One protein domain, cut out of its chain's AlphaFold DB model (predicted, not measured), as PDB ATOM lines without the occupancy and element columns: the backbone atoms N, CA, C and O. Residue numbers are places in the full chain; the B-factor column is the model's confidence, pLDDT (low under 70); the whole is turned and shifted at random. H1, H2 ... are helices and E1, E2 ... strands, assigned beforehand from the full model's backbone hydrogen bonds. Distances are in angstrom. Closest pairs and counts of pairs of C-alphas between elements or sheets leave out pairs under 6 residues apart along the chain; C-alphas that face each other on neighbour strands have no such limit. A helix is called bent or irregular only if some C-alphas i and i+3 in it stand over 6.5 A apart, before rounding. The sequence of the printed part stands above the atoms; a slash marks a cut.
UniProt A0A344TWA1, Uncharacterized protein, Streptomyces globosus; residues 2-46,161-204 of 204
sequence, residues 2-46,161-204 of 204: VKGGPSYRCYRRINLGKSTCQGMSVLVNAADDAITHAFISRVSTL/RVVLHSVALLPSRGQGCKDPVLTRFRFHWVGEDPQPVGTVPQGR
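Overview. This is residues 2 to 46 and 161 to 204 of the 204 residues of an uncharacterized protein of Streptomyces globosus (UniProt A0A344TWA1). A long helix, H2, starts at a small three-stranded sheet, E1 E2 E3, and extends past a two-stranded ribbon, E4 E5, with the short helix H3 packed on H2; H1 is set off at the edge of the small sheet, and residues 190 to 204 form a tail with no named element. The printed part has 89 residues with three named helices and five named strands, in the order E1 E2 H1 E3 H2 E4 H3 E5. Both sheets, E1 - E2 - E3 and E4 - E5, are antiparallel, and the class is mixed, helices and strands. The whole is only just compact, close to loose, with a radius of gyration of the C-alphas of 14.3 A, and only just elongated, spanning 43 by 28 by 27 A.

Along the chain. E1 is residues 2 to 4, with C-alpha 2 at (183.896, 230.871, 273.564), and E2 is residues 7 to 9. H1, residues 11 to 20, is irregular: C-alphas 15 and 18 are 9.4 A apart. E3 is residues 25 to 27. H2, residues 28 to 43, is 22.4 A long, and its C-alpha 43 is at (177.893, 213.272, 291.770). After the cut come E4, residues 164 to 169, 14.2 A long; H3, residues 181 to 184; and E5, residues 185 to 189, 12.2 A long, with C-alpha 189 at (182.611, 222.846, 293.121).

Arrangement. E1 and E2 form a hairpin, antiparallel at 135 degrees, with N 2 and O 9 2.8 A apart. E2 and E3 are antiparallel at 160 degrees, with N 8 and O 26 2.8 A apart. H1 only grazes this sheet with residues 11 to 14, and H2 only grazes it with residues 28 to 32. H1 and H2 are apart. H2 touches H3 with residues 30 to 35 alone; the closest C-alphas are those of Ala 34 and Leu 182, 5.1 A apart. H2 and E4 are near each other, with 6 pairs of C-alphas within 10 A. E4 and E5 are antiparallel at 163 degrees, with N 168 and O 186 2.8 A apart. In H2 every O i to N i+4 pair is within hydrogen-bond range, in H1 3 of 6 are, and H3 is too short for such a pair.

Size, cuts and confidence. The C-alphas farthest apart are those of Leu 46 and Arg 204, the chain's last residue, at 43.9 A. Residues 47 to 160 are not printed, and C-alphas 46 and 161 are 15.5 A apart across this cut. The link from E4 to H3 is long, with 11 residues, and residues 174 to 179 stand free. The mean pLDDT of the printed part is 82.0; residues 174 to 178 and 194 to 204 are under 70.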
ATOM      1  N   VAL A   2     184.874 230.903 274.671       87.75
ATOM      2  CA  VAL A   2     183.896 230.871 273.564       87.75
ATOM      3  C   VAL A   2     184.217 229.743 272.592       87.75
ATOM      4  O   VAL A   2     185.391 229.460 272.349       87.75
ATOM      5  N   LYS A   3     183.183 229.085 272.058       89.69
ATOM      6  CA  LYS A   3     183.335 228.049 271.030       89.69
ATOM      7  C   LYS A   3     183.684 228.717 269.698       89.69
ATOM      8  O   LYS A   3     182.971 229.608 269.253       89.69
ATOM      9  N   GLY A   4     184.777 228.287 269.077       86.19
ATOM     10  CA  GLY A   4     185.212 228.708 267.748       86.19
ATOM     11  C   GLY A   4     185.623 227.485 266.931       86.19
ATOM     12  O   GLY A   4     186.739 226.975 267.089       86.19
ATOM     13  N   GLY A   5     184.705 226.996 266.092       90.06
ATOM     14  CA  GLY A   5     184.867 225.746 265.344       90.06
ATOM     15  C   GLY A   5     185.038 224.537 266.283       90.06
ATOM     16  O   GLY A   5     184.247 224.390 267.217       90.06
ATOM     17  N   PRO A   6     186.076 223.697 266.094       92.69
ATOM     18  CA  PRO A   6     186.307 222.499 266.907       92.69
ATOM     19  C   PRO A   6     186.973 222.789 268.261       92.69
ATOM     20  O   PRO A   6     187.363 221.861 268.965       92.69
ATOM     21  N   SER A   7     187.159 224.060 268.635       92.19
ATOM     22  CA  SER A   7     187.916 224.449 269.832       92.19
ATOM     23  C   SER A   7     187.192 225.489 270.682       92.19
ATOM     24  O   SER A   7     186.620 226.439 270.149       92.19
ATOM     25  N   TYR A   8     187.289 225.371 272.004       92.56
ATOM     26  CA  TYR A   8     187.042 226.492 272.904       92.56
ATOM     27  C   TYR A   8     188.274 227.385 272.950       92.56
ATOM     28  O   TYR A   8     189.406 226.907 273.023       92.56
ATOM     29  N   ARG A   9     188.061 228.701 272.931       90.56
ATOM     30  CA  ARG A   9     189.122 229.711 272.952       90.56
ATOM     31  C   ARG A   9     188.846 230.771 274.009       90.56
ATOM     32  O   ARG A   9     187.698 231.076 274.345       90.56
ATOM     33  N   CYS A  10     189.907 231.349 274.559       90.06
ATOM     34  CA  CYS A  10     189.777 232.471 275.482       90.06
ATOM     35  C   CYS A  10     189.123 233.678 274.783       90.06
ATOM     36  O   CYS A  10     189.643 234.187 273.793       90.06
ATOM     37  N   TYR A  11     188.008 234.164 275.337       90.12
ATOM     38  CA  TYR A  11     187.268 235.311 274.798       90.12
ATOM     39  C   TYR A  11     188.125 236.581 274.758       90.12
ATOM     40  O   TYR A  11     188.184 237.251 273.730       90.12
ATOM     41  N   ARG A  12     188.841 236.884 275.853       88.69
ATOM     42  CA  ARG A  12     189.716 238.066 275.928       88.69
ATOM     43  C   ARG A  12     190.828 238.007 274.887       88.69
ATOM     44  O   ARG A  12     191.134 239.021 274.283       88.69
ATOM     45  N   ARG A  13     191.385 236.821 274.618       87.88
ATOM     46  CA  ARG A  13     192.394 236.654 273.563       87.88
ATOM     47  C   ARG A  13     191.845 236.995 272.178       87.88
ATOM     48  O   ARG A  13     192.551 237.628 271.403       87.88
ATOM     49  N   ILE A  14     190.633 236.533 271.864       88.81
ATOM     50  CA  ILE A  14     190.015 236.748 270.549       88.81
ATOM     51  C   ILE A  14     189.673 238.226 270.343       88.81
ATOM     52  O   ILE A  14     189.965 238.763 269.283       88.81
ATOM     53  N   ASN A  15     189.090 238.878 271.351       89.94
ATOM     54  CA  ASN A  15     188.527 240.221 271.185       89.94
ATOM     55  C   ASN A  15     189.487 241.356 271.573       89.94
ATOM     56  O   ASN A  15     189.367 242.452 271.044       89.94
ATOM     57  N   LEU A  16     190.432 241.114 272.490       89.94
ATOM     58  CA  LEU A  16     191.332 242.139 273.052       89.94
ATOM     59  C   LEU A  16     192.817 241.878 272.746       89.94
ATOM     60  O   LEU A  16     193.691 242.595 273.232       89.94
ATOM     61  N   GLY A  17     193.120 240.834 271.972       85.56
ATOM     62  CA  GLY A  17     194.468 240.535 271.492       85.56
ATOM     63  C   GLY A  17     195.428 239.913 272.520       85.56
ATOM     64  O   GLY A  17     195.092 239.635 273.673       85.56
ATOM     65  N   LYS A  18     196.660 239.650 272.056       85.62
ATOM     66  CA  LYS A  18     197.722 238.949 272.809       85.62
ATOM     67  C   LYS A  18     198.226 239.719 274.026       85.62
ATOM     68  O   LYS A  18     198.569 239.092 275.022       85.62
ATOM     69  N   SER A  19     198.279 241.045 273.930       84.69
ATOM     70  CA  SER A  19     198.752 241.931 275.001       84.69
ATOM     71  C   SER A  19     197.914 241.806 276.274       84.69
ATOM     72  O   SER A  19     198.456 241.896 277.367       84.69
ATOM     73  N   THR A  20     196.613 241.534 276.137       85.31
ATOM     74  CA  THR A  20     195.682 241.395 277.267       85.31
ATOM     75  C   THR A  20     195.674 239.984 277.855       85.31
ATOM     76  O   THR A  20     195.485 239.787 279.055       85.31
ATOM     77  N   CYS A  21     195.816 238.962 277.011       81.38
ATOM     78  CA  CYS A  21     195.796 237.571 277.439       81.38
ATOM     79  C   CYS A  21     196.593 236.721 276.451       81.38
ATOM     80  O   CYS A  21     196.325 236.754 275.248       81.38
ATOM     81  N   GLN A  22     197.506 235.880 276.948       81.50
ATOM     82  CA  GLN A  22     198.184 234.894 276.095       81.50
ATOM     83  C   GLN A  22     197.174 233.972 275.402       81.50
ATOM     84  O   GLN A  22     197.344 233.627 274.236       81.50
ATOM     85  N   GLY A  23     196.049 233.717 276.069       80.81
ATOM     86  CA  GLY A  23     194.956 232.928 275.541       80.81
ATOM     87  C   GLY A  23     195.239 231.440 275.639       80.81
ATOM     88  O   GLY A  23     196.367 230.984 275.512       80.81
ATOM     89  N   MET A  24     194.169 230.692 275.860       85.62
ATOM     90  CA  MET A  24     194.189 229.241 275.891       85.62
ATOM     91  C   MET A  24     193.173 228.722 274.889       85.62
ATOM     92  O   MET A  24     192.108 229.328 274.705       85.62
ATOM     93  N   SER A  25     193.510 227.601 274.261       87.38
ATOM     94  CA  SER A  25     192.580 226.802 273.481       87.38
ATOM     95  C   SER A  25     192.586 225.351 273.952       87.38
ATOM     96  O   SER A  25     193.572 224.842 274.494       87.38
ATOM     97  N   VAL A  26     191.446 224.702 273.764       90.81
ATOM     98  CA  VAL A  26     191.243 223.271 273.984       90.81
ATOM     99  C   VAL A  26     190.231 222.788 272.951       90.81
ATOM    100  O   VAL A  26     189.376 223.567 272.525       90.81
ATOM    101  N   LEU A  27     190.355 221.543 272.498       91.81
ATOM    102  CA  LEU A  27     189.353 220.951 271.615       91.81
ATOM    103  C   LEU A  27     188.021 220.817 272.362       91.81
ATOM    104  O   LEU A  27     188.018 220.565 273.565       91.81
ATOM    105  N   VAL A  28     186.910 221.032 271.657       91.56
ATOM    106  CA  VAL A  28     185.562 221.005 272.247       91.56
ATOM    107  C   VAL A  28     185.272 219.634 272.844       91.56
ATOM    108  O   VAL A  28     184.996 219.561 274.031       91.56
ATOM    109  N   ASN A  29     185.456 218.563 272.069       91.69
ATOM    110  CA  ASN A  29     185.263 217.190 272.542       91.69
ATOM    111  C   ASN A  29     186.109 216.881 273.786       91.69
ATOM    112  O   ASN A  29     185.573 216.488 274.807       91.69
ATOM    113  N   ALA A  30     187.408 217.185 273.758       90.94
ATOM    114  CA  ALA A  30     188.289 216.909 274.890       90.94
ATOM    115  C   ALA A  30     187.926 217.704 276.159       90.94
ATOM    116  O   ALA A  30     188.233 217.267 277.266       90.94
ATOM    117  N   ALA A  31     187.330 218.892 276.013       91.50
ATOM    118  CA  ALA A  31     186.834 219.671 277.141       91.50
ATOM    119  C   ALA A  31     185.512 219.109 277.676       91.50
ATOM    120  O   ALA A  31     185.374 218.955 278.887       91.50
ATOM    121  N   ASP A  32     184.578 218.786 276.786       91.69
ATOM    122  CA  ASP A  32     183.260 218.260 277.137       91.69
ATOM    123  C   ASP A  32     183.376 216.868 277.782       91.69
ATOM    124  O   ASP A  32     182.744 216.623 278.809       91.69
ATOM    125  N   ASP A  33     184.266 216.006 277.281       91.44
ATOM    126  CA  ASP A  33     184.581 214.698 277.874       91.44
ATOM    127  C   ASP A  33     185.166 214.856 279.286       91.44
ATOM    128  O   ASP A  33     184.775 214.158 280.223       91.44
ATOM    129  N   ALA A  34     186.085 215.812 279.467       92.50
ATOM    130  CA  ALA A  34     186.698 216.080 280.767       92.50
ATOM    131  C   ALA A  34     185.677 216.603 281.789       92.50
ATOM    132  O   ALA A  34     185.705 216.188 282.948       92.50
ATOM    133  N   ILE A  35     184.776 217.496 281.367       92.62
ATOM    134  CA  ILE A  35     183.680 217.999 282.207       92.62
ATOM    135  C   ILE A  35     182.713 216.866 282.550       92.62
ATOM    136  O   ILE A  35     182.350 216.727 283.713       92.62
ATOM    137  N   THR A  36     182.345 216.040 281.571       92.31
ATOM    138  CA  THR A  36     181.450 214.890 281.755       92.31
ATOM    139  C   THR A  36     182.006 213.917 282.787       92.31
ATOM    140  O   THR A  36     181.336 213.606 283.770       92.31
ATOM    141  N   HIS A  37     183.266 213.501 282.626       91.56
ATOM    142  CA  HIS A  37     183.923 212.606 283.575       91.56
ATOM    143  C   HIS A  37     183.991 213.215 284.983       91.56
ATOM    144  O   HIS A  37     183.708 212.542 285.973       91.56
ATOM    145  N   ALA A  38     184.363 214.494 285.089       92.31
ATOM    146  CA  ALA A  38     184.447 215.182 286.374       92.31
ATOM    147  C   ALA A  38     183.078 215.308 287.059       92.31
ATOM    148  O   ALA A  38     182.986 215.103 288.267       92.31
ATOM    149  N   PHE A  39     182.023 215.609 286.299       92.81
ATOM    150  CA  PHE A  39     180.655 215.703 286.802       92.81
ATOM    151  C   PHE A  39     180.159 214.361 287.345       92.81
ATOM    152  O   PHE A  39     179.783 214.292 288.513       92.81
ATOM    153  N   ILE A  40     180.231 213.292 286.545       91.81
ATOM    154  CA  ILE A  40     179.784 211.949 286.954       91.81
ATOM    155  C   ILE A  40     180.549 211.494 288.197       91.81
ATOM    156  O   ILE A  40     179.944 211.054 289.175       91.81
ATOM    157  N   SER A  41     181.875 211.673 288.197       90.88
ATOM    158  CA  SER A  41     182.714 211.350 289.351       90.88
ATOM    159  C   SER A  41     182.323 212.151 290.593       90.88
ATOM    160  O   SER A  41     182.320 211.585 291.679       90.88
ATOM    161  N   ARG A  42     182.006 213.446 290.463       91.25
ATOM    162  CA  ARG A  42     181.602 214.281 291.600       91.25
ATOM    163  C   ARG A  42     180.276 213.803 292.179       91.25
ATOM    164  O   ARG A  42     180.222 213.522 293.372       91.25
ATOM    165  N   VAL A  43     179.246 213.673 291.345       91.12
ATOM    166  CA  VAL A  43     177.893 213.272 291.770       91.12
ATOM    167  C   VAL A  43     177.905 211.902 292.449       91.12
ATOM    168  O   VAL A  43     177.353 211.754 293.536       91.12
ATOM    169  N   SER A  44     178.641 210.941 291.885       87.31
ATOM    170  CA  SER A  44     178.758 209.583 292.441       87.31
ATOM    171  C   SER A  44     179.426 209.533 293.826       87.31
ATOM    172  O   SER A  44     179.325 208.524 294.514       87.31
ATOM    173  N   THR A  45     180.124 210.597 294.243       88.75
ATOM    174  CA  THR A  45     180.825 210.670 295.542       88.75
ATOM    175  C   THR A  45     180.089 211.476 296.612       88.75
ATOM    176  O   THR A  45     180.545 211.503 297.753       88.75
ATOM    177  N   LEU A  46     178.983 212.148 296.272       89.69
ATOM    178  CA  LEU A  46     178.202 212.919 297.245       89.69
ATOM    179  C   LEU A  46     177.496 211.976 298.241       89.69
ATOM    180  O   LEU A  46     176.975 210.953 297.798       89.69
ATOM    181  N   ARG A 161     175.154 223.637 286.831       89.88
ATOM    182  CA  ARG A 161     174.992 224.787 287.735       89.88
ATOM    183  C   ARG A 161     174.567 224.412 289.156       89.88
ATOM    184  O   ARG A 161     174.557 225.295 290.004       89.88
ATOM    185  N   VAL A 162     174.135 223.175 289.414       89.12
ATOM    186  CA  VAL A 162     173.866 222.709 290.786       89.12
ATOM    187  C   VAL A 162     175.183 222.504 291.521       89.12
ATOM    188  O   VAL A 162     175.369 223.015 292.615       89.12
ATOM    189  N   VAL A 163     176.108 221.770 290.899       90.75
ATOM    190  CA  VAL A 163     177.297 221.245 291.583       90.75
ATOM    191  C   VAL A 163     178.577 222.012 291.262       90.75
ATOM    192  O   VAL A 163     179.507 222.014 292.064       90.75
ATOM    193  N   LEU A 164     178.651 222.672 290.104       93.12
ATOM    194  CA  LEU A 164     179.842 223.351 289.604       93.12
ATOM    195  C   LEU A 164     179.672 224.871 289.682       93.12
ATOM    196  O   LEU A 164     178.843 225.453 288.981       93.12
ATOM    197  N   HIS A 165     180.523 225.526 290.471       90.88
ATOM    198  CA  HIS A 165     180.569 226.982 290.545       90.88
ATOM    199  C   HIS A 165     181.354 227.571 289.369       90.88
ATOM    200  O   HIS A 165     180.885 228.465 288.661       90.88
ATOM    201  N   SER A 166     182.569 227.073 289.134       90.62
ATOM    202  CA  SER A 166     183.381 227.506 287.999       90.62
ATOM    203  C   SER A 166     184.411 226.461 287.589       90.62
ATOM    204  O   SER A 166     184.730 225.527 288.319       90.62
ATOM    205  N   VAL A 167     184.946 226.625 286.380       91.50
ATOM    206  CA  VAL A 167     186.035 225.793 285.878       91.50
ATOM    207  C   VAL A 167     187.126 226.670 285.275       91.50
ATOM    208  O   VAL A 167     186.861 227.557 284.457       91.50
ATOM    209  N   ALA A 168     188.368 226.417 285.674       89.88
ATOM    210  CA  ALA A 168     189.551 227.058 285.124       89.88
ATOM    211  C   ALA A 168     190.355 226.061 284.282       89.88
ATOM    212  O   ALA A 168     190.563 224.913 284.670       89.88
ATOM    213  N   LEU A 169     190.831 226.518 283.124       88.69
ATOM    214  CA  LEU A 169     191.724 225.755 282.257       88.69
ATOM    215  C   LEU A 169     193.144 226.306 282.380       88.69
ATOM    216  O   LEU A 169     193.406 227.455 282.016       88.69
ATOM    217  N   LEU A 170     194.064 225.461 282.833       86.69
ATOM    218  CA  LEU A 170     195.476 225.788 282.970       86.69
ATOM    219  C   LEU A 170     196.242 225.643 281.639       86.69
ATOM    220  O   LEU A 170     195.843 224.870 280.743       86.69
ATOM    221  N   PRO A 171     197.359 226.382 281.489       81.31
ATOM    222  CA  PRO A 171     198.269 226.212 280.366       81.31
ATOM    223  C   PRO A 171     198.761 224.770 280.236       81.31
ATOM    224  O   PRO A 171     198.877 224.046 281.224       81.31
ATOM    225  N   SER A 172     199.038 224.334 279.003       78.38
ATOM    226  CA  SER A 172     199.805 223.101 278.821       78.38
ATOM    227  C   SER A 172     201.238 223.333 279.304       78.38
ATOM    228  O   SER A 172     201.760 224.442 279.209       78.38
ATOM    229  N   ARG A 173     201.895 222.280 279.801       73.62
ATOM    230  CA  ARG A 173     203.286 222.352 280.284       73.62
ATOM    231  C   ARG A 173     204.328 222.568 279.174       73.62
ATOM    232  O   ARG A 173     205.504 222.729 279.467       73.62
ATOM    233  N   GLY A 174     203.908 222.575 277.910       67.69
ATOM    234  CA  GLY A 174     204.773 222.794 276.754       67.69
ATOM    235  C   GLY A 174     204.142 222.301 275.454       67.69
ATOM    236  O   GLY A 174     203.051 221.719 275.450       67.69
ATOM    237  N   GLN A 175     204.831 222.548 274.341       61.38
ATOM    238  CA  GLN A 175     204.467 222.030 273.022       61.38
ATOM    239  C   GLN A 175     204.811 220.530 272.949       61.38
ATOM    240  O   GLN A 175     205.890 220.128 273.368       61.38
ATOM    241  N   GLY A 176     203.889 219.691 272.464       64.69
ATOM    242  CA  GLY A 176     204.090 218.234 272.371       64.69
ATOM    243  C   GLY A 176     203.869 217.448 273.672       64.69
ATOM    244  O   GLY A 176     204.039 216.229 273.674       64.69
ATOM    245  N   CYS A 177     203.461 218.105 274.765       63.59
ATOM    246  CA  CYS A 177     203.115 217.407 276.001       63.59
ATOM    247  C   CYS A 177     201.833 216.577 275.817       63.59
ATOM    248  O   CYS A 177     200.817 217.103 275.359       63.59
ATOM    249  N   LYS A 178     201.881 215.293 276.192       66.88
ATOM    250  CA  LYS A 178     200.759 214.341 276.091       66.88
ATOM    251  C   LYS A 178     199.900 214.274 277.359       66.88
ATOM    252  O   LYS A 178     199.107 213.346 277.493       66.88
ATOM    253  N   ASP A 179     200.067 215.217 278.287       74.19
ATOM    254  CA  ASP A 179     199.281 215.242 279.522       74.19
ATOM    255  C   ASP A 179     197.778 215.202 279.196       74.19
ATOM    256  O   ASP A 179     197.318 215.996 278.359       74.19
ATOM    257  N   PRO A 180     196.993 214.322 279.849       80.38
ATOM    258  CA  PRO A 180     195.557 214.272 279.637       80.38
ATOM    259  C   PRO A 180     194.943 215.645 279.893       80.38
ATOM    260  O   PRO A 180     195.235 216.287 280.906       80.38
ATOM    261  N   VAL A 181     194.066 216.090 278.994       83.94
ATOM    262  CA  VAL A 181     193.424 217.411 279.068       83.94
ATOM    263  C   VAL A 181     192.740 217.636 280.423       83.94
ATOM    264  O   VAL A 181     192.837 218.735 280.968       83.94
ATOM    265  N   LEU A 182     192.155 216.585 281.010       83.62
ATOM    266  CA  LEU A 182     191.545 216.604 282.342       83.62
ATOM    267  C   LEU A 182     192.483 217.161 283.428       83.62
ATOM    268  O   LEU A 182     192.060 217.963 284.252       83.62
ATOM    269  N   THR A 183     193.780 216.832 283.390       85.62
ATOM    270  CA  THR A 183     194.765 217.282 284.399       85.62
ATOM    271  C   THR A 183     194.988 218.797 284.403       85.62
ATOM    272  O   THR A 183     195.507 219.356 285.376       85.62
ATOM    273  N   ARG A 184     194.588 219.477 283.324       88.06
ATOM    274  CA  ARG A 184     194.685 220.931 283.162       88.06
ATOM    275  C   ARG A 184     193.433 221.654 283.641       88.06
ATOM    276  O   ARG A 184     193.475 222.875 283.774       88.06
ATOM    277  N   PHE A 185     192.341 220.941 283.887       90.19
ATOM    278  CA  PHE A 185     191.141 221.527 284.456       90.19
ATOM    279  C   PHE A 185     191.268 221.642 285.975       90.19
ATOM    280  O   PHE A 185     191.806 220.769 286.660       90.19
ATOM    281  N   ARG A 186     190.810 222.771 286.503       91.19
ATOM    282  CA  ARG A 186     190.588 222.997 287.928       91.19
ATOM    283  C   ARG A 186     189.117 223.309 288.094       91.19
ATOM    284  O   ARG A 186     188.642 224.324 287.584       91.19
ATOM    285  N   PHE A 187     188.416 222.388 288.730       91.69
ATOM    286  CA  PHE A 187     187.008 222.529 289.043       91.69
ATOM    287  C   PHE A 187     186.895 223.197 290.405       91.69
ATOM    288  O   PHE A 187     187.640 222.867 291.322       91.69
ATOM    289  N   HIS A 188     186.000 224.164 290.492       92.12
ATOM    290  CA  HIS A 188     185.580 224.771 291.737       92.12
ATOM    291  C   HIS A 188     184.127 224.360 291.933       92.12
ATOM    292  O   HIS A 188     183.232 224.844 291.227       92.12
ATOM    293  N   TRP A 189     183.926 223.384 292.811       92.12
ATOM    294  CA  TRP A 189     182.611 222.846 293.121       92.12
ATOM    295  C   TRP A 189     181.902 223.739 294.138       92.12
ATOM    296  O   TRP A 189     182.530 224.497 294.874       92.12
ATOM    297  N   VAL A 190     180.575 223.677 294.161       88.44
ATOM    298  CA  VAL A 190     179.779 224.390 295.162       88.44
ATOM    299  C   VAL A 190     180.097 223.835 296.555       88.44
ATOM    300  O   VAL A 190     180.230 222.624 296.724       88.44
ATOM    301  N   GLY A 191     180.238 224.727 297.538       82.75
ATOM    302  CA  GLY A 191     180.571 224.379 298.925       82.75
ATOM    303  C   GLY A 191     182.068 224.211 299.206       82.75
ATOM    304  O   GLY A 191     182.445 224.066 300.365       82.75
ATOM    305  N   GLU A 192     182.923 224.264 298.183       84.62
ATOM    306  CA  GLU A 192     184.377 224.264 298.351       84.62
ATOM    307  C   GLU A 192     184.937 225.688 298.317       84.62
ATOM    308  O   GLU A 192     184.403 226.567 297.641       84.62
ATOM    309  N   ASP A 193     186.052 225.910 299.017       75.94
ATOM    310  CA  ASP A 193     186.809 227.147 298.863       75.94
ATOM    311  C   ASP A 193     187.458 227.205 297.471       75.94
ATOM    312  O   ASP A 193     187.958 226.192 296.960       75.94
ATOM    313  N   PRO A 194     187.524 228.394 296.844       69.06
ATOM    314  CA  PRO A 194     188.111 228.533 295.527       69.06
ATOM    315  C   PRO A 194     189.585 228.135 295.568       69.06
ATOM    316  O   PRO A 194     190.410 228.789 296.209       69.06
ATOM    317  N   GLN A 195     189.943 227.081 294.829       62.28
ATOM    318  CA  GLN A 195     191.347 226.713 294.701       62.28
ATOM    319  C   GLN A 195     192.129 227.860 294.044       62.28
ATOM    320  O   GLN A 195     191.711 228.364 292.991       62.28
ATOM    321  N   PRO A 196     193.277 228.273 294.613       58.19
ATOM    322  CA  PRO A 196     194.075 229.338 294.034       58.19
ATOM    323  C   PRO A 196     194.527 228.916 292.637       58.19
ATOM    324  O   PRO A 196     195.258 227.939 292.451       58.19
ATOM    325  N   VAL A 197     194.085 229.663 291.626       58.31
ATOM    326  CA  VAL A 197     194.560 229.487 290.257       58.31
ATOM    327  C   VAL A 197     196.009 229.964 290.248       58.31
ATOM    328  O   VAL A 197     196.264 231.167 290.242       58.31
ATOM    329  N   GLY A 198     196.950 229.019 290.331       52.50
ATOM    330  CA  GLY A 198     198.381 229.308 290.383       52.50
ATOM    331  C   GLY A 198     198.775 230.355 289.343       52.50
ATOM    332  O   GLY A 198     198.429 230.243 288.163       52.50
ATOM    333  N   THR A 199     199.465 231.401 289.793       43.19
ATOM    334  CA  THR A 199     199.991 232.466 288.942       43.19
ATOM    335  C   THR A 199     200.875 231.853 287.861       43.19
ATOM    336  O   THR A 199     201.865 231.181 288.143       43.19
ATOM    337  N   VAL A 200     200.508 232.073 286.597       45.12
ATOM    338  CA  VAL A 200     201.353 231.705 285.459       45.12
ATOM    339  C   VAL A 200     202.666 232.484 285.604       45.12
ATOM    340  O   VAL A 200     202.603 233.716 285.666       45.12
ATOM    341  N   PRO A 201     203.845 231.833 285.658       35.44
ATOM    342  CA  PRO A 201     205.098 232.568 285.634       35.44
ATOM    343  C   PRO A 201     205.164 233.317 284.304       35.44
ATOM    344  O   PRO A 201     205.105 232.714 283.229       35.44
ATOM    345  N   GLN A 202     205.231 234.647 284.372       37.97
ATOM    346  CA  GLN A 202     205.508 235.479 283.209       37.97
ATOM    347  C   GLN A 202     206.964 235.228 282.800       37.97
ATOM    348  O   GLN A 202     207.884 235.865 283.306       37.97
ATOM    349  N   GLY A 203     207.177 234.227 281.947       37.41
ATOM    350  CA  GLY A 203     208.468 233.974 281.316       37.41
ATOM    351  C   GLY A 203     208.810 235.116 280.359       37.41
ATOM    352  O   GLY A 203     207.986 235.455 279.506       37.41
ATOM    353  N   ARG A 204     209.990 235.710 280.572       31.67
ATOM    354  CA  ARG A 204     210.639 236.708 279.708       31.67
ATOM    355  C   ARG A 204     210.903 236.166 278.309       31.67
ATOM    356  O   ARG A 204     211.226 234.962 278.209       31.67
TER     357      ARG A 204